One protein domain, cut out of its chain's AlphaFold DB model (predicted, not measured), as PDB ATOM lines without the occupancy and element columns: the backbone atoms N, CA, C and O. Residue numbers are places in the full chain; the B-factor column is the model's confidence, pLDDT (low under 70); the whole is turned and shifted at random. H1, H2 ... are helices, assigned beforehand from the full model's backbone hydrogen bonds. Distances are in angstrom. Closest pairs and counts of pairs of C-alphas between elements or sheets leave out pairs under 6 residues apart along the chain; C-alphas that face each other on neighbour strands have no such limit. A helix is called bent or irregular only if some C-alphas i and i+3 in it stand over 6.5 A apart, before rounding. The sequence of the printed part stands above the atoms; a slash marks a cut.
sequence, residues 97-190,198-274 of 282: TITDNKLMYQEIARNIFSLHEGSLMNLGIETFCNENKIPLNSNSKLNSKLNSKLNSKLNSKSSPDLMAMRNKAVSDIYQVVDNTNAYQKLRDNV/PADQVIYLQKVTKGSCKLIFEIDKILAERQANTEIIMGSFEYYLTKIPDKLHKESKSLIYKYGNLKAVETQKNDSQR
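What this domain is: This is residues 97 to 190 and 198 to 274 of the 282 residues of an uncharacterized protein of Erwinia sp. (strain Ejp617) (UniProt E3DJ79). A long bent helix, H5, is the spine: H4 folds back beside its earlier part as a long two-helix arm, while H1 crosses its later part, H6 runs beside H1 and meets H5 near its end in a V, and H2 is nearby. H3 packs on H5 between these regions; residues 185 to 190 and 267 to 274 stick out. The 171 printed residues include six named helices, H1 to H6 in chain order, and no named strand: all helix. The whole is loose, with a radius of gyration of the C-alphas of 21.6 A, and flat, spanning 79 by 48 by 23 A.

Where its parts are: H5, residues 199 to 243, was assigned as one helix by its hydrogen bonds but is bent: C-alphas 208 and 211 are 7.4 A apart. Its arms are H5a, residues 199 to 208, and H5b, residues 211 to 243, 48.4 A long and ending at C-alpha 243 (122.428, 199.996, 34.249). H4 is residues 159 to 187, 42.4 A; H6, 250 to 274, 37.0 A; H1, 100 to 115, 22.7 A, from C-alpha 100 (113.515, 186.526, 60.055); H2, 120 to 131; H3, 149 to 155.

How they stand to each other: H5 is the hub, touching five helices. H5b, with residues 212 to 223 alone, touches H4 at a shallow tilt of 29 degrees, opposite ways; the closest C-alphas, Ala 169 and Ser 212, are 4.9 A apart. H1 touches H5b at a steep 58 degrees (Ala 109 and Thr 230, C-alphas 5.4 A), and H6 at a shallow 19 degrees (Ile 112 and Ser 252, C-alphas 5.3 A). H2 only just touches H5b, with 3 pairs of C-alphas within 8 A. H4 and H6 are apart. Every O i to N i+4 pair is within hydrogen-bond range except in H3, 2 of 3.

The domain as a whole: C-alphas 190 and 246 are farthest apart, 79.6 A. Residues 191 to 197 are cut out, leaving 16.3 A between C-alphas 190 and 198. The link H2 to H3 is long, 17 residues. Mean pLDDT of the printed part is 71.9; residues 134 to 152 and 172 to 190 are among those under 70.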
ATOM      1  N   THR A  97     119.923 187.593  68.108       43.50
ATOM      2  CA  THR A  97     118.811 186.879  67.475       43.50
ATOM      3  C   THR A  97     118.874 187.182  65.983       43.50
ATOM      4  O   THR A  97     118.757 188.340  65.585       43.50
ATOM      5  N   ILE A  98     119.073 186.165  65.137       51.81
ATOM      6  CA  ILE A  98     118.850 186.340  63.700       51.81
ATOM      7  C   ILE A  98     117.377 186.711  63.523       51.81
ATOM      8  O   ILE A  98     116.497 185.935  63.885       51.81
ATOM      9  N   THR A  99     117.121 187.902  62.992       60.22
ATOM     10  CA  THR A  99     115.776 188.313  62.596       60.22
ATOM     11  C   THR A  99     115.358 187.524  61.358       60.22
ATOM     12  O   THR A  99     116.189 187.224  60.496       60.22
ATOM     13  N   ASP A 100     114.064 187.220  61.231       62.12
ATOM     14  CA  ASP A 100     113.515 186.526  60.055       62.12
ATOM     15  C   ASP A 100     113.920 187.218  58.739       62.12
ATOM     16  O   ASP A 100     114.192 186.565  57.731       62.12
ATOM     17  N   ASN A 101     114.082 188.544  58.771       70.94
ATOM     18  CA  ASN A 101     114.547 189.346  57.642       70.94
ATOM     19  C   ASN A 101     115.973 188.993  57.190       70.94
ATOM     20  O   ASN A 101     116.211 188.867  55.991       70.94
ATOM     21  N   LYS A 102     116.917 188.769  58.116       72.12
ATOM     22  CA  LYS A 102     118.316 188.435  57.780       72.12
ATOM     23  C   LYS A 102     118.421 187.087  57.058       72.12
ATOM     24  O   LYS A 102     119.262 186.926  56.174       72.12
ATOM     25  N   LEU A 103     117.537 186.141  57.377       76.56
ATOM     26  CA  LEU A 103     117.414 184.873  56.647       76.56
ATOM     27  C   LEU A 103     116.831 185.079  55.253       76.56
ATOM     28  O   LEU A 103     117.383 184.571  54.277       76.56
ATOM     29  N   MET A 104     115.760 185.867  55.158       82.12
ATOM     30  CA  MET A 104     115.114 186.185  53.886       82.12
ATOM     31  C   MET A 104     116.073 186.897  52.926       82.12
ATOM     32  O   MET A 104     116.076 186.600  51.736       82.12
ATOM     33  N   TYR A 105     116.935 187.785  53.427       84.56
ATOM     34  CA  TYR A 105     117.982 188.431  52.632       84.56
ATOM     35  C   TYR A 105     118.959 187.425  52.024       84.56
ATOM     36  O   TYR A 105     119.211 187.464  50.819       84.56
ATOM     37  N   GLN A 106     119.471 186.503  52.842       83.88
ATOM     38  CA  GLN A 106     120.399 185.464  52.387       83.88
ATOM     39  C   GLN A 106     119.748 184.549  51.345       83.88
ATOM     40  O   GLN A 106     120.379 184.188  50.351       83.88
ATOM     41  N   GLU A 107     118.479 184.189  51.548       86.06
ATOM     42  CA  GLU A 107     117.725 183.369  50.603       86.06
ATOM     43  C   GLU A 107     117.488 184.094  49.274       86.06
ATOM     44  O   GLU A 107     117.732 183.518  48.214       86.06
ATOM     45  N   ILE A 108     117.087 185.368  49.317       88.94
ATOM     46  CA  ILE A 108     116.900 186.195  48.120       88.94
ATOM     47  C   ILE A 108     118.201 186.288  47.316       88.94
ATOM     48  O   ILE A 108     118.189 186.014  46.115       88.94
ATOM     49  N   ALA A 109     119.321 186.616  47.967       87.00
ATOM     50  CA  ALA A 109     120.615 186.713  47.297       87.00
ATOM     51  C   ALA A 109     121.029 185.379  46.669       87.00
ATOM     52  O   ALA A 109     121.446 185.349  45.511       87.00
ATOM     53  N   ARG A 110     120.858 184.262  47.391       87.50
ATOM     54  CA  ARG A 110     121.152 182.927  46.857       87.50
ATOM     55  C   ARG A 110     120.307 182.619  45.623       87.50
ATOM     56  O   ARG A 110     120.852 182.153  44.630       87.50
ATOM     57  N   ASN A 111     119.008 182.899  45.672       90.06
ATOM     58  CA  ASN A 111     118.098 182.611  44.568       90.06
ATOM     59  C   ASN A 111     118.432 183.460  43.335       90.06
ATOM     60  O   ASN A 111     118.505 182.917  42.237       90.06
ATOM     61  N   ILE A 112     118.713 184.758  43.505       88.06
ATOM     62  CA  ILE A 112     119.158 185.620  42.399       88.06
ATOM     63  C   ILE A 112     120.465 185.092  41.804       88.06
ATOM     64  O   ILE A 112     120.575 184.957  40.588       88.06
ATOM     65  N   PHE A 113     121.441 184.752  42.644       87.44
ATOM     66  CA  PHE A 113     122.717 184.234  42.167       87.44
ATOM     67  C   PHE A 113     122.541 182.913  41.399       87.44
ATOM     68  O   PHE A 113     123.126 182.744  40.335       87.44
ATOM     69  N   SER A 114     121.680 182.005  41.868       88.56
ATOM     70  CA  SER A 114     121.350 180.760  41.160       88.56
ATOM     71  C   SER A 114     120.627 180.990  39.828       88.56
ATOM     72  O   SER A 114     120.937 180.315  38.853       88.56
ATOM     73  N   LEU A 115     119.718 181.966  39.740       87.69
ATOM     74  CA  LEU A 115     119.029 182.314  38.485       87.69
ATOM     75  C   LEU A 115     119.982 182.798  37.382       87.69
ATOM     76  O   LEU A 115     119.630 182.788  36.204       87.69
ATOM     77  N   HIS A 116     121.176 183.243  37.765       83.44
ATOM     78  CA  HIS A 116     122.186 183.806  36.880       83.44
ATOM     79  C   HIS A 116     123.429 182.913  36.742       83.44
ATOM     80  O   HIS A 116     124.474 183.385  36.282       83.44
ATOM     81  N   GLU A 117     123.330 181.631  37.110       85.00
ATOM     82  CA  GLU A 117     124.424 180.662  36.990       85.00
ATOM     83  C   GLU A 117     124.997 180.629  35.560       85.00
ATOM     84  O   GLU A 117     124.267 180.600  34.571       85.00
ATOM     85  N   GLY A 118     126.328 180.703  35.444       77.44
ATOM     86  CA  GLY A 118     127.031 180.744  34.155       77.44
ATOM     87  C   GLY A 118     126.956 182.080  33.399       77.44
ATOM     88  O   GLY A 118     127.538 182.200  32.322       77.44
ATOM     89  N   SER A 119     126.279 183.099  33.934       82.81
ATOM     90  CA  SER A 119     126.229 184.424  33.307       82.81
ATOM     91  C   SER A 119     127.495 185.253  33.561       82.81
ATOM     92  O   SER A 119     128.189 185.086  34.566       82.81
ATOM     93  N   LEU A 120     127.748 186.239  32.690       80.69
ATOM     94  CA  LEU A 120     128.820 187.226  32.889       80.69
ATOM     95  C   LEU A 120     128.644 188.047  34.180       80.69
ATOM     96  O   LEU A 120     129.631 188.507  34.745       80.69
ATOM     97  N   MET A 121     127.407 188.216  34.659       81.50
ATOM     98  CA  MET A 121     127.119 188.904  35.924       81.50
ATOM     99  C   MET A 121     127.651 188.102  37.112       81.50
ATOM    100  O   MET A 121     128.372 188.645  37.946       81.50
ATOM    101  N   ASN A 122     127.363 186.797  37.152       82.38
ATOM    102  CA  ASN A 122     127.907 185.919  38.186       82.38
ATOM    103  C   ASN A 122     129.428 185.846  38.105       82.38
ATOM    104  O   ASN A 122     130.081 185.970  39.135       82.38
ATOM    105  N   LEU A 123     129.993 185.731  36.899       79.19
ATOM    106  CA  LEU A 123     131.445 185.714  36.717       79.19
ATOM    107  C   LEU A 123     132.104 186.998  37.247       79.19
ATOM    108  O   LEU A 123     133.162 186.935  37.870       79.19
ATOM    109  N   GLY A 124     131.473 188.157  37.037       75.06
ATOM    110  CA  GLY A 124     131.938 189.431  37.588       75.06
ATOM    111  C   GLY A 124     131.943 189.439  39.119       75.06
ATOM    112  O   GLY A 124     132.939 189.825  39.728       75.06
ATOM    113  N   ILE A 125     130.867 188.946  39.740       78.50
ATOM    114  CA  ILE A 125     130.759 188.821  41.201       78.50
ATOM    115  C   ILE A 125     131.800 187.828  41.749       78.50
ATOM    116  O   ILE A 125     132.471 188.118  42.739       78.50
ATOM    117  N   GLU A 126     131.985 186.681  41.092       79.19
ATOM    118  CA  GLU A 126     132.984 185.673  41.469       79.19
ATOM    119  C   GLU A 126     134.406 186.215  41.383       79.19
ATOM    120  O   GLU A 126     135.195 186.033  42.311       79.19
ATOM    121  N   THR A 127     134.719 186.928  40.301       73.19
ATOM    122  CA  THR A 127     136.026 187.562  40.102       73.19
ATOM    123  C   THR A 127     136.293 188.592  41.195       73.19
ATOM    124  O   THR A 127     137.325 188.515  41.858       73.19
ATOM    125  N   PHE A 128     135.329 189.478  41.465       75.62
ATOM    126  CA  PHE A 128     135.442 190.480  42.523       75.62
ATOM    127  C   PHE A 128     135.704 189.844  43.892       75.62
ATOM    128  O   PHE A 128     136.615 190.249  44.616       75.62
ATOM    129  N   CYS A 129     134.940 188.820  44.264       73.69
ATOM    130  CA  CYS A 129     135.131 188.148  45.544       73.69
ATOM    131  C   CYS A 129     136.473 187.412  45.620       73.69
ATOM    132  O   CYS A 129     137.136 187.480  46.655       73.69
ATOM    133  N   ASN A 130     136.921 186.773  44.536       73.00
ATOM    134  CA  ASN A 130     138.231 186.124  44.480       73.00
ATOM    135  C   ASN A 130     139.378 187.130  44.669       73.00
ATOM    136  O   ASN A 130     140.277 186.886  45.476       73.00
ATOM    137  N   GLU A 131     139.325 188.278  43.989       70.00
ATOM    138  CA  GLU A 131     140.310 189.362  44.128       70.00
ATOM    139  C   GLU A 131     140.353 189.919  45.557       70.00
ATOM    140  O   GLU A 131     141.427 190.168  46.108       70.00
ATOM    141  N   ASN A 132     139.188 190.038  46.197       70.75
ATOM    142  CA  ASN A 132     139.055 190.552  47.558       70.75
ATOM    143  C   ASN A 132     139.187 189.470  48.645       70.75
ATOM    144  O   ASN A 132     139.038 189.768  49.830       70.75
ATOM    145  N   LYS A 133     139.499 188.221  48.268       73.38
ATOM    146  CA  LYS A 133     139.614 187.064  49.177       73.38
ATOM    147  C   LYS A 133     138.350 186.824  50.016       73.38
ATOM    148  O   LYS A 133     138.433 186.381  51.163       73.38
ATOM    149  N   ILE A 134     137.187 187.108  49.440       67.69
ATOM    150  CA  ILE A 134     135.876 186.890  50.045       67.69
ATOM    151  C   ILE A 134     135.368 185.522  49.578       67.69
ATOM    152  O   ILE A 134     135.202 185.306  48.377       67.69
ATOM    153  N   PRO A 135     135.141 184.564  50.488       66.75
ATOM    154  CA  PRO A 135     134.697 183.235  50.103       66.75
ATOM    155  C   PRO A 135     133.231 183.269  49.651       66.75
ATOM    156  O   PRO A 135     132.315 183.239  50.472       66.75
ATOM    157  N   LEU A 136     132.999 183.264  48.338       66.12
ATOM    158  CA  LEU A 136     131.686 182.965  47.769       66.12
ATOM    159  C   LEU A 136     131.413 181.476  47.911       66.12
ATOM    160  O   LEU A 136     132.126 180.633  47.370       66.12
ATOM    161  N   ASN A 137     130.350 181.145  48.631       60.81
ATOM    162  CA  ASN A 137     129.874 179.773  48.713       60.81
ATOM    163  C   ASN A 137     128.973 179.477  47.501       60.81
ATOM    164  O   ASN A 137     127.805 179.125  47.656       60.81
ATOM    165  N   SER A 138     129.486 179.688  46.286       46.62
ATOM    166  CA  SER A 138     128.883 179.123  45.084       46.62
ATOM    167  C   SER A 138     129.251 177.639  45.051       46.62
ATOM    168  O   SER A 138     130.404 177.247  45.245       46.62
ATOM    169  N   ASN A 139     128.252 176.771  44.912       47.53
ATOM    170  CA  ASN A 139     128.475 175.337  44.782       47.53
ATOM    171  C   ASN A 139     129.345 175.067  43.543       47.53
ATOM    172  O   ASN A 139     128.815 174.941  42.452       47.53
ATOM    173  N   SER A 140     130.662 174.924  43.689       38.34
ATOM    174  CA  SER A 140     131.448 173.928  42.949       38.34
ATOM    175  C   SER A 140     132.928 173.948  43.345       38.34
ATOM    176  O   SER A 140     133.652 174.913  43.154       38.34
ATOM    177  N   LYS A 141     133.377 172.805  43.874       37.81
ATOM    178  CA  LYS A 141     134.683 172.141  43.668       37.81
ATOM    179  C   LYS A 141     136.017 172.874  43.942       37.81
ATOM    180  O   LYS A 141     136.995 172.159  44.166       37.81
ATOM    181  N   LEU A 142     136.112 174.204  44.019       36.31
ATOM    182  CA  LEU A 142     137.411 174.898  44.052       36.31
ATOM    183  C   LEU A 142     137.980 175.196  45.451       36.31
ATOM    184  O   LEU A 142     139.193 175.299  45.593       36.31
ATOM    185  N   ASN A 143     137.166 175.213  46.512       39.19
ATOM    186  CA  ASN A 143     137.650 175.444  47.889       39.19
ATOM    187  C   ASN A 143     137.941 174.151  48.681       39.19
ATOM    188  O   ASN A 143     137.905 174.124  49.914       39.19
ATOM    189  N   SER A 144     138.233 173.049  47.983       38.44
ATOM    190  CA  SER A 144     138.340 171.707  48.577       38.44
ATOM    191  C   SER A 144     139.677 171.384  49.259       38.44
ATOM    192  O   SER A 144     139.797 170.309  49.842       38.44
ATOM    193  N   LYS A 145     140.674 172.282  49.260       42.12
ATOM    194  CA  LYS A 145     142.012 171.959  49.799       42.12
ATOM    195  C   LYS A 145     142.381 172.547  51.164       42.12
ATOM    196  O   LYS A 145     143.444 172.198  51.664       42.12
ATOM    197  N   LEU A 146     141.536 173.357  51.812       44.25
ATOM    198  CA  LEU A 146     141.925 174.016  53.078       44.25
ATOM    199  C   LEU A 146     140.830 174.134  54.150       44.25
ATOM    200  O   LEU A 146     141.000 174.864  55.121       44.25
ATOM    201  N   ASN A 147     139.732 173.383  54.036       47.69
ATOM    202  CA  ASN A 147     138.669 173.415  55.039       47.69
ATOM    203  C   ASN A 147     138.739 172.198  55.961       47.69
ATOM    204  O   ASN A 147     138.616 171.053  55.527       47.69
ATOM    205  N   SER A 148     138.933 172.452  57.257       55.41
ATOM    206  CA  SER A 148     138.860 171.417  58.287       55.41
ATOM    207  C   SER A 148     137.526 170.652  58.186       55.41
ATOM    208  O   SER A 148     136.498 171.222  57.817       55.41
ATOM    209  N   LYS A 149     137.510 169.361  58.547       56.09
ATOM    210  CA  LYS A 149     136.304 168.496  58.538       56.09
ATOM    211  C   LYS A 149     135.123 169.077  59.338       56.09
ATOM    212  O   LYS A 149     133.985 168.654  59.150       56.09
ATOM    213  N   LEU A 150     135.397 170.013  60.251       56.81
ATOM    214  CA  LEU A 150     134.392 170.754  61.010       56.81
ATOM    215  C   LEU A 150     133.751 171.859  60.155       56.81
ATOM    216  O   LEU A 150     132.529 171.961  60.117       56.81
ATOM    217  N   ASN A 151     134.553 172.620  59.410       62.38
ATOM    218  CA  ASN A 151     134.084 173.753  58.607       62.38
ATOM    219  C   ASN A 151     133.222 173.288  57.432       62.38
ATOM    220  O   ASN A 151     132.192 173.892  57.159       62.38
ATOM    221  N   SER A 152     133.561 172.166  56.790       67.12
ATOM    222  CA  SER A 152     132.715 171.601  55.727       67.12
ATOM    223  C   SER A 152     131.342 171.145  56.235       67.12
ATOM    224  O   SER A 152     130.342 171.330  55.545       67.12
ATOM    225  N   LYS A 153     131.272 170.598  57.457       74.81
ATOM    226  CA  LYS A 153     130.005 170.220  58.103       74.81
ATOM    227  C   LYS A 153     129.175 171.422  58.541       74.81
ATOM    228  O   LYS A 153     127.956 171.335  58.510       74.81
ATOM    229  N   LEU A 154     129.811 172.505  58.984       77.69
ATOM    230  CA  LEU A 154     129.105 173.732  59.363       77.69
ATOM    231  C   LEU A 154     128.607 174.488  58.125       77.69
ATOM    232  O   LEU A 154     127.482 174.972  58.114       77.69
ATOM    233  N   ASN A 155     129.390 174.519  57.047       73.19
ATOM    234  CA  ASN A 155     129.021 175.226  55.820       73.19
ATOM    235  C   ASN A 155     127.751 174.686  55.152       73.19
ATOM    236  O   ASN A 155     127.061 175.456  54.485       73.19
ATOM    237  N   SER A 156     127.415 173.407  55.349       77.38
ATOM    238  CA  SER A 156     126.171 172.812  54.845       77.38
ATOM    239  C   SER A 156     124.945 173.080  55.723       77.38
ATOM    240  O   SER A 156     123.827 172.780  55.309       77.38
ATOM    241  N   LYS A 157     125.120 173.635  56.929       80.94
ATOM    242  CA  LYS A 157     124.011 173.936  57.842       80.94
ATOM    243  C   LYS A 157     123.290 175.216  57.450       80.94
ATOM    244  O   LYS A 157     123.911 176.179  57.000       80.94
ATOM    245  N   SER A 158     121.978 175.249  57.653       81.44
ATOM    246  CA  SER A 158     121.203 176.478  57.486       81.44
ATOM    247  C   SER A 158     121.619 177.518  58.541       81.44
ATOM    248  O   SER A 158     122.183 177.174  59.579       81.44
ATOM    249  N   SER A 159     121.392 178.805  58.276       76.75
ATOM    250  CA  SER A 159     121.707 179.861  59.251       76.75
ATOM    251  C   SER A 159     120.933 179.703  60.581       76.75
ATOM    252  O   SER A 159     121.557 179.893  61.625       76.75
ATOM    253  N   PRO A 160     119.657 179.254  60.603       77.94
ATOM    254  CA  PRO A 160     118.963 178.890  61.845       77.94
ATOM    255  C   PRO A 160     119.644 177.757  62.617       77.94
ATOM    256  O   PRO A 160     119.844 177.872  63.825       77.94
ATOM    257  N   ASP A 161     120.064 176.691  61.927       81.88
ATOM    258  CA  ASP A 161     120.763 175.571  62.571       81.88
ATOM    259  C   ASP A 161     122.081 176.027  63.203       81.88
ATOM    260  O   ASP A 161     122.408 175.639  64.324       81.88
ATOM    261  N   LEU A 162     122.837 176.867  62.491       76.88
ATOM    262  CA  LEU A 162     124.084 177.440  62.991       76.88
ATOM    263  C   LEU A 162     123.841 178.266  64.259       76.88
ATOM    264  O   LEU A 162     124.564 178.096  65.238       76.88
ATOM    265  N   MET A 163     122.791 179.087  64.288       79.31
ATOM    266  CA  MET A 163     122.430 179.846  65.488       79.31
ATOM    267  C   MET A 163     122.002 178.964  66.648       79.31
ATOM    268  O   MET A 163     122.426 179.202  67.776       79.31
ATOM    269  N   ALA A 164     121.210 177.923  66.396       79.25
ATOM    270  CA  ALA A 164     120.825 176.973  67.433       79.25
ATOM    271  C   ALA A 164     122.061 176.278  68.032       79.25
ATOM    272  O   ALA A 164     122.191 176.172  69.254       79.25
ATOM    273  N   MET A 165     123.012 175.865  67.186       79.75
ATOM    274  CA  MET A 165     124.278 175.273  67.626       79.75
ATOM    275  C   MET A 165     125.143 176.265  68.411       79.75
ATOM    276  O   MET A 165     125.702 175.896  69.444       79.75
ATOM    277  N   ARG A 166     125.228 177.521  67.957       81.75
ATOM    278  CA  ARG A 166     125.933 178.601  68.659       81.75
ATOM    279  C   ARG A 166     125.329 178.849  70.038       81.75
ATOM    280  O   ARG A 166     126.058 178.859  71.023       81.75
ATOM    281  N   ASN A 167     124.009 178.995  70.118       74.81
ATOM    282  CA  ASN A 167     123.293 179.261  71.366       74.81
ATOM    283  C   ASN A 167     123.439 178.105  72.355       74.81
ATOM    284  O   ASN A 167     123.662 178.336  73.540       74.81
ATOM    285  N   LYS A 168     123.403 176.861  71.866       79.50
ATOM    286  CA  LYS A 168     123.709 175.689  72.687       79.50
ATOM    287  C   LYS A 168     125.138 175.743  73.233       79.50
ATOM    288  O   LYS A 168     125.329 175.592  74.431       79.50
ATOM    289  N   ALA A 169     126.125 176.030  72.385       66.88
ATOM    290  CA  ALA A 169     127.520 176.138  72.811       66.88
ATOM    291  C   ALA A 169     127.736 177.254  73.850       66.88
ATOM    292  O   ALA A 169     128.525 177.084  74.777       66.88
ATOM    293  N   VAL A 170     127.021 178.376  73.718       67.38
ATOM    294  CA  VAL A 170     126.993 179.458  74.712       67.38
ATOM    295  C   VAL A 170     126.373 178.978  76.028       67.38
ATOM    296  O   VAL A 170     126.954 179.191  77.089       67.38
ATOM    297  N   SER A 171     125.236 178.283  75.968       71.06
ATOM    298  CA  SER A 171     124.576 177.711  77.148       71.06
ATOM    299  C   SER A 171     125.472 176.713  77.886       71.06
ATOM    300  O   SER A 171     125.540 176.746  79.112       71.06
ATOM    301  N   ASP A 172     126.198 175.863  77.156       67.56
ATOM    302  CA  ASP A 172     127.132 174.895  77.737       67.56
ATOM    303  C   ASP A 172     128.258 175.603  78.516       67.56
ATOM    304  O   ASP A 172     128.669 175.144  79.582       67.56
ATOM    305  N   ILE A 173     128.742 176.751  78.018       66.38
ATOM    306  CA  ILE A 173     129.739 177.576  78.721       66.38
ATOM    307  C   ILE A 173     129.152 178.139  80.015       66.38
ATOM    308  O   ILE A 173     129.800 178.042  81.058       66.38
ATOM    309  N   TYR A 174     127.939 178.697  79.963       69.81
ATOM    310  CA  TYR A 174     127.280 179.240  81.151       69.81
ATOM    311  C   TYR A 174     127.082 178.177  82.230       69.81
ATOM    312  O   TYR A 174     127.442 178.415  83.378       69.81
ATOM    313  N   GLN A 175     126.653 176.970  81.858       69.50
ATOM    314  CA  GLN A 175     126.493 175.874  82.814       69.50
ATOM    315  C   GLN A 175     127.811 175.513  83.519       69.50
ATOM    316  O   GLN A 175     127.829 175.254  84.723       69.50
ATOM    317  N   VAL A 176     128.932 175.496  82.790       65.50
ATOM    318  CA  VAL A 176     130.257 175.224  83.373       65.50
ATOM    319  C   VAL A 176     130.668 176.333  84.347       65.50
ATOM    320  O   VAL A 176     131.215 176.041  85.414       65.50
ATOM    321  N   VAL A 177     130.391 177.594  84.009       63.59
ATOM    322  CA  VAL A 177     130.656 178.746  84.882       63.59
ATOM    323  C   VAL A 177     129.809 178.669  86.153       63.59
ATOM    324  O   VAL A 177     130.358 178.774  87.248       63.59
ATOM    325  N   ASP A 178     128.510 178.405  86.028       66.31
ATOM    326  CA  ASP A 178     127.593 178.302  87.166       66.31
ATOM    327  C   ASP A 178     127.983 177.166  88.109       66.31
ATOM    328  O   ASP A 178     128.056 177.365  89.324       66.31
ATOM    329  N   ASN A 179     128.335 176.000  87.560       65.50
ATOM    330  CA  ASN A 179     128.825 174.874  88.350       65.50
ATOM    331  C   ASN A 179     130.114 175.243  89.095       65.50
ATOM    332  O   ASN A 179     130.236 174.972  90.286       65.50
ATOM    333  N   THR A 180     131.063 175.896  88.418       64.38
ATOM    334  CA  THR A 180     132.329 176.326  89.034       64.38
ATOM    335  C   THR A 180     132.080 177.304  90.185       64.38
ATOM    336  O   THR A 180     132.643 177.143  91.266       64.38
ATOM    337  N   ASN A 181     131.173 178.262  89.988       63.59
ATOM    338  CA  ASN A 181     130.775 179.220  91.017       63.59
ATOM    339  C   ASN A 181     130.079 178.536  92.203       63.59
ATOM    340  O   ASN A 181     130.330 178.894  93.353       63.59
ATOM    341  N   ALA A 182     129.222 177.543  91.950       65.38
ATOM    342  CA  ALA A 182     128.562 176.768  92.999       65.38
ATOM    343  C   ALA A 182     129.573 175.959  93.832       65.38
ATOM    344  O   ALA A 182     129.512 175.984  95.063       65.38
ATOM    345  N   TYR A 183     130.546 175.310  93.182       65.31
ATOM    346  CA  TYR A 183     131.645 174.622  93.869       65.31
ATOM    347  C   TYR A 183     132.484 175.578  94.723       65.31
ATOM    348  O   TYR A 183     132.857 175.228  95.842       65.31
ATOM    349  N   GLN A 184     132.756 176.785  94.224       61.72
ATOM    350  CA  GLN A 184     133.514 177.793  94.960       61.72
ATOM    351  C   GLN A 184     132.763 178.263  96.217       61.72
ATOM    352  O   GLN A 184     133.319 178.224  97.309       61.72
ATOM    353  N   LYS A 185     131.464 178.572  96.097       63.34
ATOM    354  CA  LYS A 185     130.609 178.940  97.242       63.34
ATOM    355  C   LYS A 185     130.559 177.861  98.328       63.34
ATOM    356  O   LYS A 185     130.540 178.187  99.509       63.34
ATOM    357  N   LEU A 186     130.549 176.582  97.945       63.06
ATOM    358  CA  LEU A 186     130.602 175.462  98.895       63.06
ATOM    359  C   LEU A 186     131.950 175.378  99.626       63.06
ATOM    360  O   LEU A 186     131.989 174.986 100.792       63.06
ATOM    361  N   ARG A 187     133.044 175.744  98.949       58.34
ATOM    362  CA  ARG A 187     134.401 175.750  99.512       58.34
ATOM    363  C   ARG A 187     134.632 176.924 100.468       58.34
ATOM    364  O   ARG A 187     135.316 176.749 101.472       58.34
ATOM    365  N   ASP A 188     134.043 178.081 100.177       59.81
ATOM    366  CA  ASP A 188     134.252 179.330 100.921       59.81
ATOM    367  C   ASP A 188     133.452 179.426 102.236       59.81
ATOM    368  O   ASP A 188     133.546 180.423 102.948       59.81
ATOM    369  N   ASN A 189     132.759 178.359 102.653       55.22
ATOM    370  CA  ASN A 189     132.194 178.210 104.006       55.22
ATOM    371  C   ASN A 189     133.263 178.054 105.121       55.22
ATOM    372  O   ASN A 189     132.980 177.528 106.197       55.22
ATOM    373  N   VAL A 190     134.497 178.516 104.893       48.59
ATOM    374  CA  VAL A 190     135.574 178.590 105.889       48.59
ATOM    375  C   VAL A 190     136.098 180.029 105.935       48.59
ATOM    376  O   VAL A 190     136.548 180.551 104.914       48.59
ATOM    377  N   PRO A 198     141.886 181.028  91.841       52.59
ATOM    378  CA  PRO A 198     143.176 180.399  91.621       52.59
ATOM    379  C   PRO A 198     143.407 180.338  90.114       52.59
ATOM    380  O   PRO A 198     142.484 180.012  89.363       52.59
ATOM    381  N   ALA A 199     144.619 180.644  89.645       44.81
ATOM    382  CA  ALA A 199     144.965 180.528  88.226       44.81
ATOM    383  C   ALA A 199     144.544 179.158  87.642       44.81
ATOM    384  O   ALA A 199     144.153 179.066  86.477       44.81
ATOM    385  N   ASP A 200     144.513 178.127  88.489       49.84
ATOM    386  CA  ASP A 200     144.036 176.776  88.203       49.84
ATOM    387  C   ASP A 200     142.559 176.705  87.774       49.84
ATOM    388  O   ASP A 200     142.227 175.931  86.877       49.84
ATOM    389  N   GLN A 201     141.668 177.533  88.331       52.66
ATOM    390  CA  GLN A 201     140.255 177.589  87.924       52.66
ATOM    391  C   GLN A 201     140.083 178.241  86.553       52.66
ATOM    392  O   GLN A 201     139.291 177.774  85.737       52.66
ATOM    393  N   VAL A 202     140.871 179.276  86.249       52.62
ATOM    394  CA  VAL A 202     140.868 179.908  84.920       52.62
ATOM    395  C   VAL A 202     141.387 178.930  83.864       52.62
ATOM    396  O   VAL A 202     140.800 178.809  82.787       52.62
ATOM    397  N   ILE A 203     142.457 178.194  84.175       54.31
ATOM    398  CA  ILE A 203     143.013 177.154  83.298       54.31
ATOM    399  C   ILE A 203     142.007 176.014  83.109       54.31
ATOM    400  O   ILE A 203     141.821 175.546  81.981       54.31
ATOM    401  N   TYR A 204     141.330 175.591  84.180       60.12
ATOM    402  CA  TYR A 204     140.268 174.593  84.116       60.12
ATOM    403  C   TYR A 204     139.150 175.055  83.181       60.12
ATOM    404  O   TYR A 204     138.918 174.393  82.172       60.12
ATOM    405  N   LEU A 205     138.556 176.230  83.423       58.97
ATOM    406  CA  LEU A 205     137.498 176.809  82.588       58.97
ATOM    407  C   LEU A 205     137.907 176.884  81.115       58.97
ATOM    408  O   LEU A 205     137.159 176.434  80.245       58.97
ATOM    409  N   GLN A 206     139.112 177.377  80.817       58.22
ATOM    410  CA  GLN A 206     139.633 177.426  79.447       58.22
ATOM    411  C   GLN A 206     139.743 176.040  78.811       58.22
ATOM    412  O   GLN A 206     139.479 175.890  77.619       58.22
ATOM    413  N   LYS A 207     140.134 175.021  79.583       68.75
ATOM    414  CA  LYS A 207     140.274 173.648  79.095       68.75
ATOM    415  C   LYS A 207     138.915 173.008  78.814       68.75
ATOM    416  O   LYS A 207     138.756 172.445  77.732       68.75
ATOM    417  N   VAL A 208     137.946 173.113  79.731       65.06
ATOM    418  CA  VAL A 208     136.611 172.499  79.557       65.06
ATOM    419  C   VAL A 208     135.769 173.215  78.498       65.06
ATOM    420  O   VAL A 208     135.046 172.557  77.761       65.06
ATOM    421  N   THR A 209     135.903 174.536  78.348       66.75
ATOM    422  CA  THR A 209     135.098 175.320  77.385       66.75
ATOM    423  C   THR A 209     135.731 175.454  75.996       66.75
ATOM    424  O   THR A 209     135.084 175.938  75.067       66.75
ATOM    425  N   LYS A 210     136.979 174.997  75.801       70.81
ATOM    426  CA  LYS A 210     137.740 175.158  74.545       70.81
ATOM    427  C   LYS A 210     136.965 174.719  73.299       70.81
ATOM    428  O   LYS A 210     137.059 175.373  72.260       70.81
ATOM    429  N   GLY A 211     136.238 173.603  73.393       67.88
ATOM    430  CA  GLY A 211     135.430 173.063  72.297       67.88
ATOM    431  C   GLY A 211     134.304 174.012  71.889       67.88
ATOM    432  O   GLY A 211     134.213 174.375  70.717       67.88
ATOM    433  N   SER A 212     133.516 174.471  72.862       66.75
ATOM    434  CA  SER A 212     132.408 175.410  72.658       66.75
ATOM    435  C   SER A 212     132.892 176.760  72.131       66.75
ATOM    436  O   SER A 212     132.353 177.257  71.146       66.75
ATOM    437  N   CYS A 213     133.977 177.309  72.689       65.56
ATOM    438  CA  CYS A 213     134.575 178.560  72.213       65.56
ATOM    439  C   CYS A 213     135.039 178.468  70.751       65.56
ATOM    440  O   CYS A 213     134.831 179.397  69.972       65.56
ATOM    441  N   LYS A 214     135.650 177.340  70.358       73.75
ATOM    442  CA  LYS A 214     136.048 177.112  68.964       73.75
ATOM    443  C   LYS A 214     134.829 177.014  68.046       73.75
ATOM    444  O   LYS A 214     134.851 177.583  66.963       73.75
ATOM    445  N   LEU A 215     133.785 176.304  68.471       69.81
ATOM    446  CA  LEU A 215     132.564 176.139  67.685       69.81
ATOM    447  C   LEU A 215     131.856 177.479  67.437       69.81
ATOM    448  O   LEU A 215     131.497 177.757  66.299       69.81
ATOM    449  N   ILE A 216     131.717 178.317  68.471       70.81
ATOM    450  CA  ILE A 216     131.133 179.663  68.355       70.81
ATOM    451  C   ILE A 216     131.917 180.497  67.339       70.81
ATOM    452  O   ILE A 216     131.322 181.047  66.420       70.81
ATOM    453  N   PHE A 217     133.249 180.527  67.448       72.56
ATOM    454  CA  PHE A 217     134.093 181.301  66.536       72.56
ATOM    455  C   PHE A 217     133.933 180.882  65.066       72.56
ATOM    456  O   PHE A 217     133.812 181.738  64.193       72.56
ATOM    457  N   GLU A 218     133.921 179.577  64.778       73.25
ATOM    458  CA  GLU A 218     133.734 179.089  63.403       73.25
ATOM    459  C   GLU A 218     132.325 179.405  62.879       73.25
ATOM    460  O   GLU A 218     132.176 179.769  61.715       73.25
ATOM    461  N   ILE A 219     131.289 179.313  63.724       71.31
ATOM    462  CA  ILE A 219     129.916 179.673  63.342       71.31
ATOM    463  C   ILE A 219     129.809 181.169  63.033       71.31
ATOM    464  O   ILE A 219     129.291 181.529  61.976       71.31
ATOM    465  N   ASP A 220     130.327 182.031  63.910       72.81
ATOM    466  CA  ASP A 220     130.282 183.487  63.738       72.81
ATOM    467  C   ASP A 220     130.991 183.906  62.449       72.81
ATOM    468  O   ASP A 220     130.484 184.731  61.689       72.81
ATOM    469  N   LYS A 221     132.125 183.264  62.149       76.44
ATOM    470  CA  LYS A 221     132.842 183.464  60.893       76.44
ATOM    471  C   LYS A 221     131.973 183.119  59.680       76.44
ATOM    472  O   LYS A 221     131.863 183.931  58.767       76.44
ATOM    473  N   ILE A 222     131.322 181.954  59.679       74.75
ATOM    474  CA  ILE A 222     130.453 181.516  58.573       74.75
ATOM    475  C   ILE A 222     129.259 182.462  58.400       74.75
ATOM    476  O   ILE A 222     128.885 182.793  57.275       74.75
ATOM    477  N   LEU A 223     128.648 182.906  59.499       75.31
ATOM    478  CA  LEU A 223     127.518 183.835  59.454       75.31
ATOM    479  C   LEU A 223     127.932 185.205  58.902       75.31
ATOM    480  O   LEU A 223     127.202 185.768  58.084       75.31
ATOM    481  N   ALA A 224     129.108 185.707  59.286       75.56
ATOM    482  CA  ALA A 224     129.668 186.940  58.740       75.56
ATOM    483  C   ALA A 224     129.987 186.812  57.241       75.56
ATOM    484  O   ALA A 224     129.631 187.692  56.460       75.56
ATOM    485  N   GLU A 225     130.582 185.692  56.816       76.88
ATOM    486  CA  GLU A 225     130.853 185.406  55.400       76.88
ATOM    487  C   GLU A 225     129.552 185.364  54.575       76.88
ATOM    488  O   GLU A 225     129.469 185.960  53.501       76.88
ATOM    489  N   ARG A 226     128.490 184.725  55.087       77.94
ATOM    490  CA  ARG A 226     127.168 184.701  54.427       77.94
ATOM    491  C   ARG A 226     126.544 186.085  54.308       77.94
ATOM    492  O   ARG A 226     125.941 186.389  53.278       77.94
ATOM    493  N   GLN A 227     126.682 186.908  55.343       81.62
ATOM    494  CA  GLN A 227     126.197 188.283  55.327       81.62
ATOM    495  C   GLN A 227     126.927 189.109  54.260       81.62
ATOM    496  O   GLN A 227     126.275 189.713  53.414       81.62
ATOM    497  N   ALA A 228     128.261 189.054  54.234       79.62
ATOM    498  CA  ALA A 228     129.065 189.763  53.241       79.62
ATOM    499  C   ALA A 228     128.720 189.334  51.805       79.62
ATOM    500  O   ALA A 228     128.509 190.175  50.934       79.62
ATOM    501  N   ASN A 229     128.579 188.026  51.563       80.00
ATOM    502  CA  ASN A 229     128.174 187.507  50.254       80.00
ATOM    503  C   ASN A 229     126.803 188.038  49.821       80.00
ATOM    504  O   ASN A 229     126.624 188.416  48.667       80.00
ATOM    505  N   THR A 230     125.848 188.087  50.751       83.69
ATOM    506  CA  THR A 230     124.506 188.626  50.496       83.69
ATOM    507  C   THR A 230     124.589 190.083  50.052       83.69
ATOM    508  O   THR A 230     124.007 190.446  49.036       83.69
ATOM    509  N   GLU A 231     125.359 190.905  50.763       85.19
ATOM    510  CA  GLU A 231     125.521 192.326  50.448       85.19
ATOM    511  C   GLU A 231     126.180 192.555  49.082       85.19
ATOM    512  O   GLU A 231     125.711 193.392  48.313       85.19
ATOM    513  N   ILE A 232     127.213 191.781  48.744       83.56
ATOM    514  CA  ILE A 232     127.918 191.894  47.458       83.56
ATOM    515  C   ILE A 232     127.016 191.494  46.293       83.56
ATOM    516  O   ILE A 232     126.944 192.209  45.289       83.56
ATOM    517  N   ILE A 233     126.327 190.356  46.423       83.56
ATOM    518  CA  ILE A 233     125.404 189.862  45.400       83.56
ATOM    519  C   ILE A 233     124.303 190.899  45.194       83.56
ATOM    520  O   ILE A 233     124.101 191.364  44.072       83.56
ATOM    521  N   MET A 234     123.636 191.322  46.269       87.94
ATOM    522  CA  MET A 234     122.532 192.269  46.152       87.94
ATOM    523  C   MET A 234     122.982 193.619  45.603       87.94
ATOM    524  O   MET A 234     122.351 194.115  44.676       87.94
ATOM    525  N   GLY A 235     124.103 194.171  46.077       84.56
ATOM    526  CA  GLY A 235     124.640 195.433  45.560       84.56
ATOM    527  C   GLY A 235     124.976 195.365  44.067       84.56
ATOM    528  O   GLY A 235     124.692 196.296  43.311       84.56
ATOM    529  N   SER A 236     125.509 194.230  43.610       85.12
ATOM    530  CA  SER A 236     125.821 194.007  42.195       85.12
ATOM    531  C   SER A 236     124.553 193.897  41.342       85.12
ATOM    532  O   SER A 236     124.459 194.504  40.275       85.12
ATOM    533  N   PHE A 237     123.538 193.177  41.819       85.12
ATOM    534  CA  PHE A 237     122.273 193.025  41.101       85.12
ATOM    535  C   PHE A 237     121.411 194.296  41.110       85.12
ATOM    536  O   PHE A 237     120.760 194.586  40.107       85.12
ATOM    537  N   GLU A 238     121.467 195.109  42.165       87.75
ATOM    538  CA  GLU A 238     120.901 196.466  42.187       87.75
ATOM    539  C   GLU A 238     121.580 197.373  41.143       87.75
ATOM    540  O   GLU A 238     120.909 198.101  40.398       87.75
ATOM    541  N   TYR A 239     122.908 197.282  41.015       86.38
ATOM    542  CA  TYR A 239     123.652 197.985  39.970       86.38
ATOM    543  C   TYR A 239     123.227 197.530  38.565       86.38
ATOM    544  O   TYR A 239     122.928 198.367  37.706       86.38
ATOM    545  N   TYR A 240     123.129 196.219  38.324       83.62
ATOM    546  CA  TYR A 240     122.688 195.686  37.032       83.62
ATOM    547  C   TYR A 240     121.248 196.065  36.700       83.62
ATOM    548  O   TYR A 240     120.966 196.390  35.549       83.62
ATOM    549  N   LEU A 241     120.355 196.110  37.690       86.44
ATOM    550  CA  LEU A 241     118.983 196.577  37.496       86.44
ATOM    551  C   LEU A 241     118.948 198.032  37.026       86.44
ATOM    552  O   LEU A 241     118.129 198.386  36.184       86.44
ATOM    553  N   THR A 242     119.863 198.858  37.527       84.31
ATOM    554  CA  THR A 242     119.939 200.280  37.173       84.31
ATOM    555  C   THR A 242     120.575 200.507  35.801       84.31
ATOM    556  O   THR A 242     120.163 201.404  35.068       84.31
ATOM    557  N   LYS A 243     121.614 199.739  35.450       86.31
ATOM    558  CA  LYS A 243     122.428 199.996  34.249       86.31
ATOM    559  C   LYS A 243     122.039 199.166  33.036       86.31
ATOM    560  O   LYS A 243     122.169 199.647  31.917       86.31
ATOM    561  N   ILE A 244     121.597 197.933  33.250       88.56
ATOM    562  CA  ILE A 244     121.283 196.966  32.193       88.56
ATOM    563  C   ILE A 244     120.046 196.125  32.560       88.56
ATOM    564  O   ILE A 244     120.109 194.890  32.549       88.56
ATOM    565  N   PRO A 245     118.896 196.762  32.863       85.62
ATOM    566  CA  PRO A 245     117.702 196.063  33.337       85.62
ATOM    567  C   PRO A 245     117.232 194.967  32.380       85.62
ATOM    568  O   PRO A 245     116.745 193.932  32.827       85.62
ATOM    569  N   ASP A 246     117.381 195.143  31.070       87.88
ATOM    570  CA  ASP A 246     116.885 194.189  30.067       87.88
ATOM    571  C   ASP A 246     117.643 192.857  30.060       87.88
ATOM    572  O   ASP A 246     117.157 191.867  29.518       87.88
ATOM    573  N   LYS A 247     118.821 192.810  30.691       83.12
ATOM    574  CA  LYS A 247     119.621 191.588  30.842       83.12
ATOM    575  C   LYS A 247     119.287 190.800  32.110       83.12
ATOM    576  O   LYS A 247     119.804 189.699  32.281       83.12
ATOM    577  N   LEU A 248     118.438 191.334  32.991       84.19
ATOM    578  CA  LEU A 248     118.006 190.638  34.199       84.19
ATOM    579  C   LEU A 248     116.760 189.793  33.960       84.19
ATOM    580  O   LEU A 248     115.778 190.253  33.370       84.19
ATOM    581  N   HIS A 249     116.770 188.583  34.520       87.94
ATOM    582  CA  HIS A 249     115.600 187.719  34.545       87.94
ATOM    583  C   HIS A 249     114.451 188.399  35.312       87.94
ATOM    584  O   HIS A 249     114.676 189.080  36.318       87.94
ATOM    585  N   LYS A 250     113.202 188.223  34.852       91.06
ATOM    586  CA  LYS A 250     112.017 188.860  35.462       91.06
ATOM    587  C   LYS A 250     111.894 188.524  36.951       91.06
ATOM    588  O   LYS A 250     111.579 189.395  37.758       91.06
ATOM    589  N   GLU A 251     112.182 187.276  37.306       91.75
ATOM    590  CA  GLU A 251     112.172 186.812  38.694       91.75
ATOM    591  C   GLU A 251     113.270 187.481  39.529       91.75
ATOM    592  O   GLU A 251     112.989 187.944  40.632       91.75
ATOM    593  N   SER A 252     114.476 187.659  38.975       90.75
ATOM    594  CA  SER A 252     115.559 188.389  39.644       90.75
ATOM    595  C   SER A 252     115.153 189.827  39.949       90.75
ATOM    596  O   SER A 252     115.348 190.288  41.069       90.75
ATOM    597  N   LYS A 253     114.504 190.525  39.003       91.50
ATOM    598  CA  LYS A 253     113.973 191.881  39.242       91.50
ATOM    599  C   LYS A 253     112.996 191.895  40.419       91.50
ATOM    600  O   LYS A 253     113.125 192.721  41.317       91.50
ATOM    601  N   SER A 254     112.050 190.953  40.442       93.94
ATOM    602  CA  SER A 254     111.076 190.823  41.534       93.94
ATOM    603  C   SER A 254     111.749 190.578  42.887       93.94
ATOM    604  O   SER A 254     111.340 191.152  43.896       93.94
ATOM    605  N   LEU A 255     112.780 189.734  42.917       91.94
ATOM    606  CA  LEU A 255     113.540 189.425  44.124       91.94
ATOM    607  C   LEU A 255     114.346 190.637  44.623       91.94
ATOM    608  O   LEU A 255     114.347 190.899  45.825       91.94
ATOM    609  N   ILE A 256     114.943 191.423  43.722       89.75
ATOM    610  CA  ILE A 256     115.643 192.674  44.068       89.75
ATOM    611  C   ILE A 256     114.671 193.681  44.696       89.75
ATOM    612  O   ILE A 256     114.961 194.236  45.754       89.75
ATOM    613  N   TYR A 257     113.480 193.873  44.117       90.56
ATOM    614  CA  TYR A 257     112.468 194.754  44.716       90.56
ATOM    615  C   TYR A 257     111.997 194.256  46.088       90.56
ATOM    616  O   TYR A 257     111.865 195.049  47.020       90.56
ATOM    617  N   LYS A 258     111.785 192.941  46.245       91.12
ATOM    618  CA  LYS A 258     111.437 192.338  47.540       91.12
ATOM    619  C   LYS A 258     112.511 192.627  48.593       91.12
ATOM    620  O   LYS A 258     112.170 193.007  49.711       91.12
ATOM    621  N   TYR A 259     113.785 192.482  48.232       88.50
ATOM    622  CA  TYR A 259     114.912 192.800  49.108       88.50
ATOM    623  C   TYR A 259     114.915 194.276  49.533       88.50
ATOM    624  O   TYR A 259     114.980 194.566  50.728       88.50
ATOM    625  N   GLY A 260     114.762 195.200  48.578       85.88
ATOM    626  CA  GLY A 260     114.702 196.637  48.859       85.88
ATOM    627  C   GLY A 260     113.558 197.016  49.806       85.88
ATOM    628  O   GLY A 260     113.767 197.767  50.760       85.88
ATOM    629  N   ASN A 261     112.371 196.437  49.607       86.19
ATOM    630  CA  ASN A 261     111.210 196.674  50.470       86.19
ATOM    631  C   ASN A 261     111.442 196.182  51.903       86.19
ATOM    632  O   ASN A 261     111.148 196.901  52.857       86.19
ATOM    633  N   LEU A 262     111.995 194.977  52.067       84.50
ATOM    634  CA  LEU A 262     112.325 194.430  53.385       84.50
ATOM    635  C   LEU A 262     113.318 195.339  54.135       84.50
ATOM    636  O   LEU A 262     113.102 195.651  55.307       84.50
ATOM    637  N   LYS A 263     114.338 195.848  53.432       80.69
ATOM    638  CA  LYS A 263     115.344 196.759  53.995       80.69
ATOM    639  C   LYS A 263     114.746 198.106  54.421       80.69
ATOM    640  O   LYS A 263     115.099 198.638  55.476       80.69
ATOM    641  N   ALA A 264     113.813 198.649  53.639       78.75
ATOM    642  CA  ALA A 264     113.108 199.888  53.974       78.75
ATOM    643  C   ALA A 264     112.233 199.733  55.231       78.75
ATOM    644  O   ALA A 264     112.281 200.579  56.124       78.75
ATOM    645  N   VAL A 265     111.492 198.623  55.339       74.94
ATOM    646  CA  VAL A 265     110.647 198.317  56.508       74.94
ATOM    647  C   VAL A 265     111.482 198.160  57.782       74.94
ATOM    648  O   VAL A 265     111.087 198.635  58.845       74.94
ATOM    649  N   GLU A 266     112.648 197.520  57.697       68.69
ATOM    650  CA  GLU A 266     113.558 197.371  58.840       68.69
ATOM    651  C   GLU A 266     114.136 198.718  59.300       68.69
ATOM    652  O   GLU A 266     114.210 198.987  60.499       68.69
ATOM    653  N   THR A 267     114.457 199.601  58.353       67.00
ATOM    654  CA  THR A 267     114.936 200.960  58.652       67.00
ATOM    655  C   THR A 267     113.863 201.774  59.388       67.00
ATOM    656  O   THR A 267     114.142 202.353  60.434       67.00
ATOM    657  N   GLN A 268     112.610 201.723  58.922       61.66
ATOM    658  CA  GLN A 268     111.484 202.418  59.563       61.66
ATOM    659  C   GLN A 268     111.180 201.905  60.977       61.66
ATOM    660  O   GLN A 268     110.878 202.699  61.866       61.66
ATOM    661  N   LYS A 269     111.286 200.591  61.218       59.94
ATOM    662  CA  LYS A 269     111.104 200.018  62.563       59.94
ATOM    663  C   LYS A 269     112.161 200.514  63.549       59.94
ATOM    664  O   LYS A 269     111.820 200.866  64.676       59.94
ATOM    665  N   ASN A 270     113.419 200.581  63.117       57.00
ATOM    666  CA  ASN A 270     114.517 201.056  63.960       57.00
ATOM    667  C   ASN A 270     114.388 202.555  64.282       57.00
ATOM    668  O   ASN A 270     114.702 202.973  65.397       57.00
ATOM    669  N   ASP A 271     113.877 203.354  63.343       52.50
ATOM    670  CA  ASP A 271     113.614 204.779  63.565       52.50
ATOM    671  C   ASP A 271     112.409 205.014  64.495       52.50
ATOM    672  O   ASP A 271     112.470 205.880  65.371       52.50
ATOM    673  N   SER A 272     111.355 204.196  64.387       51.31
ATOM    674  CA  SER A 272     110.180 204.255  65.271       51.31
ATOM    675  C   SER A 272     110.527 203.886  66.719       51.31
ATOM    676  O   SER A 272     110.210 204.642  67.636       51.31
ATOM    677  N   GLN A 273     111.279 202.800  66.943       49.00
ATOM    678  CA  GLN A 273     111.743 202.407  68.286       49.00
ATOM    679  C   GLN A 273     112.668 203.452  68.927       49.00
ATOM    680  O   GLN A 273     112.691 203.626  70.146       49.00
ATOM    681  N   ARG A 274     113.424 204.196  68.111       42.31
ATOM    682  CA  ARG A 274     114.261 205.308  68.580       42.31
ATOM    683  C   ARG A 274     113.443 206.536  68.994       42.31
ATOM    684  O   ARG A 274     113.933 207.340  69.787       42.31
TER     685      ARG A 274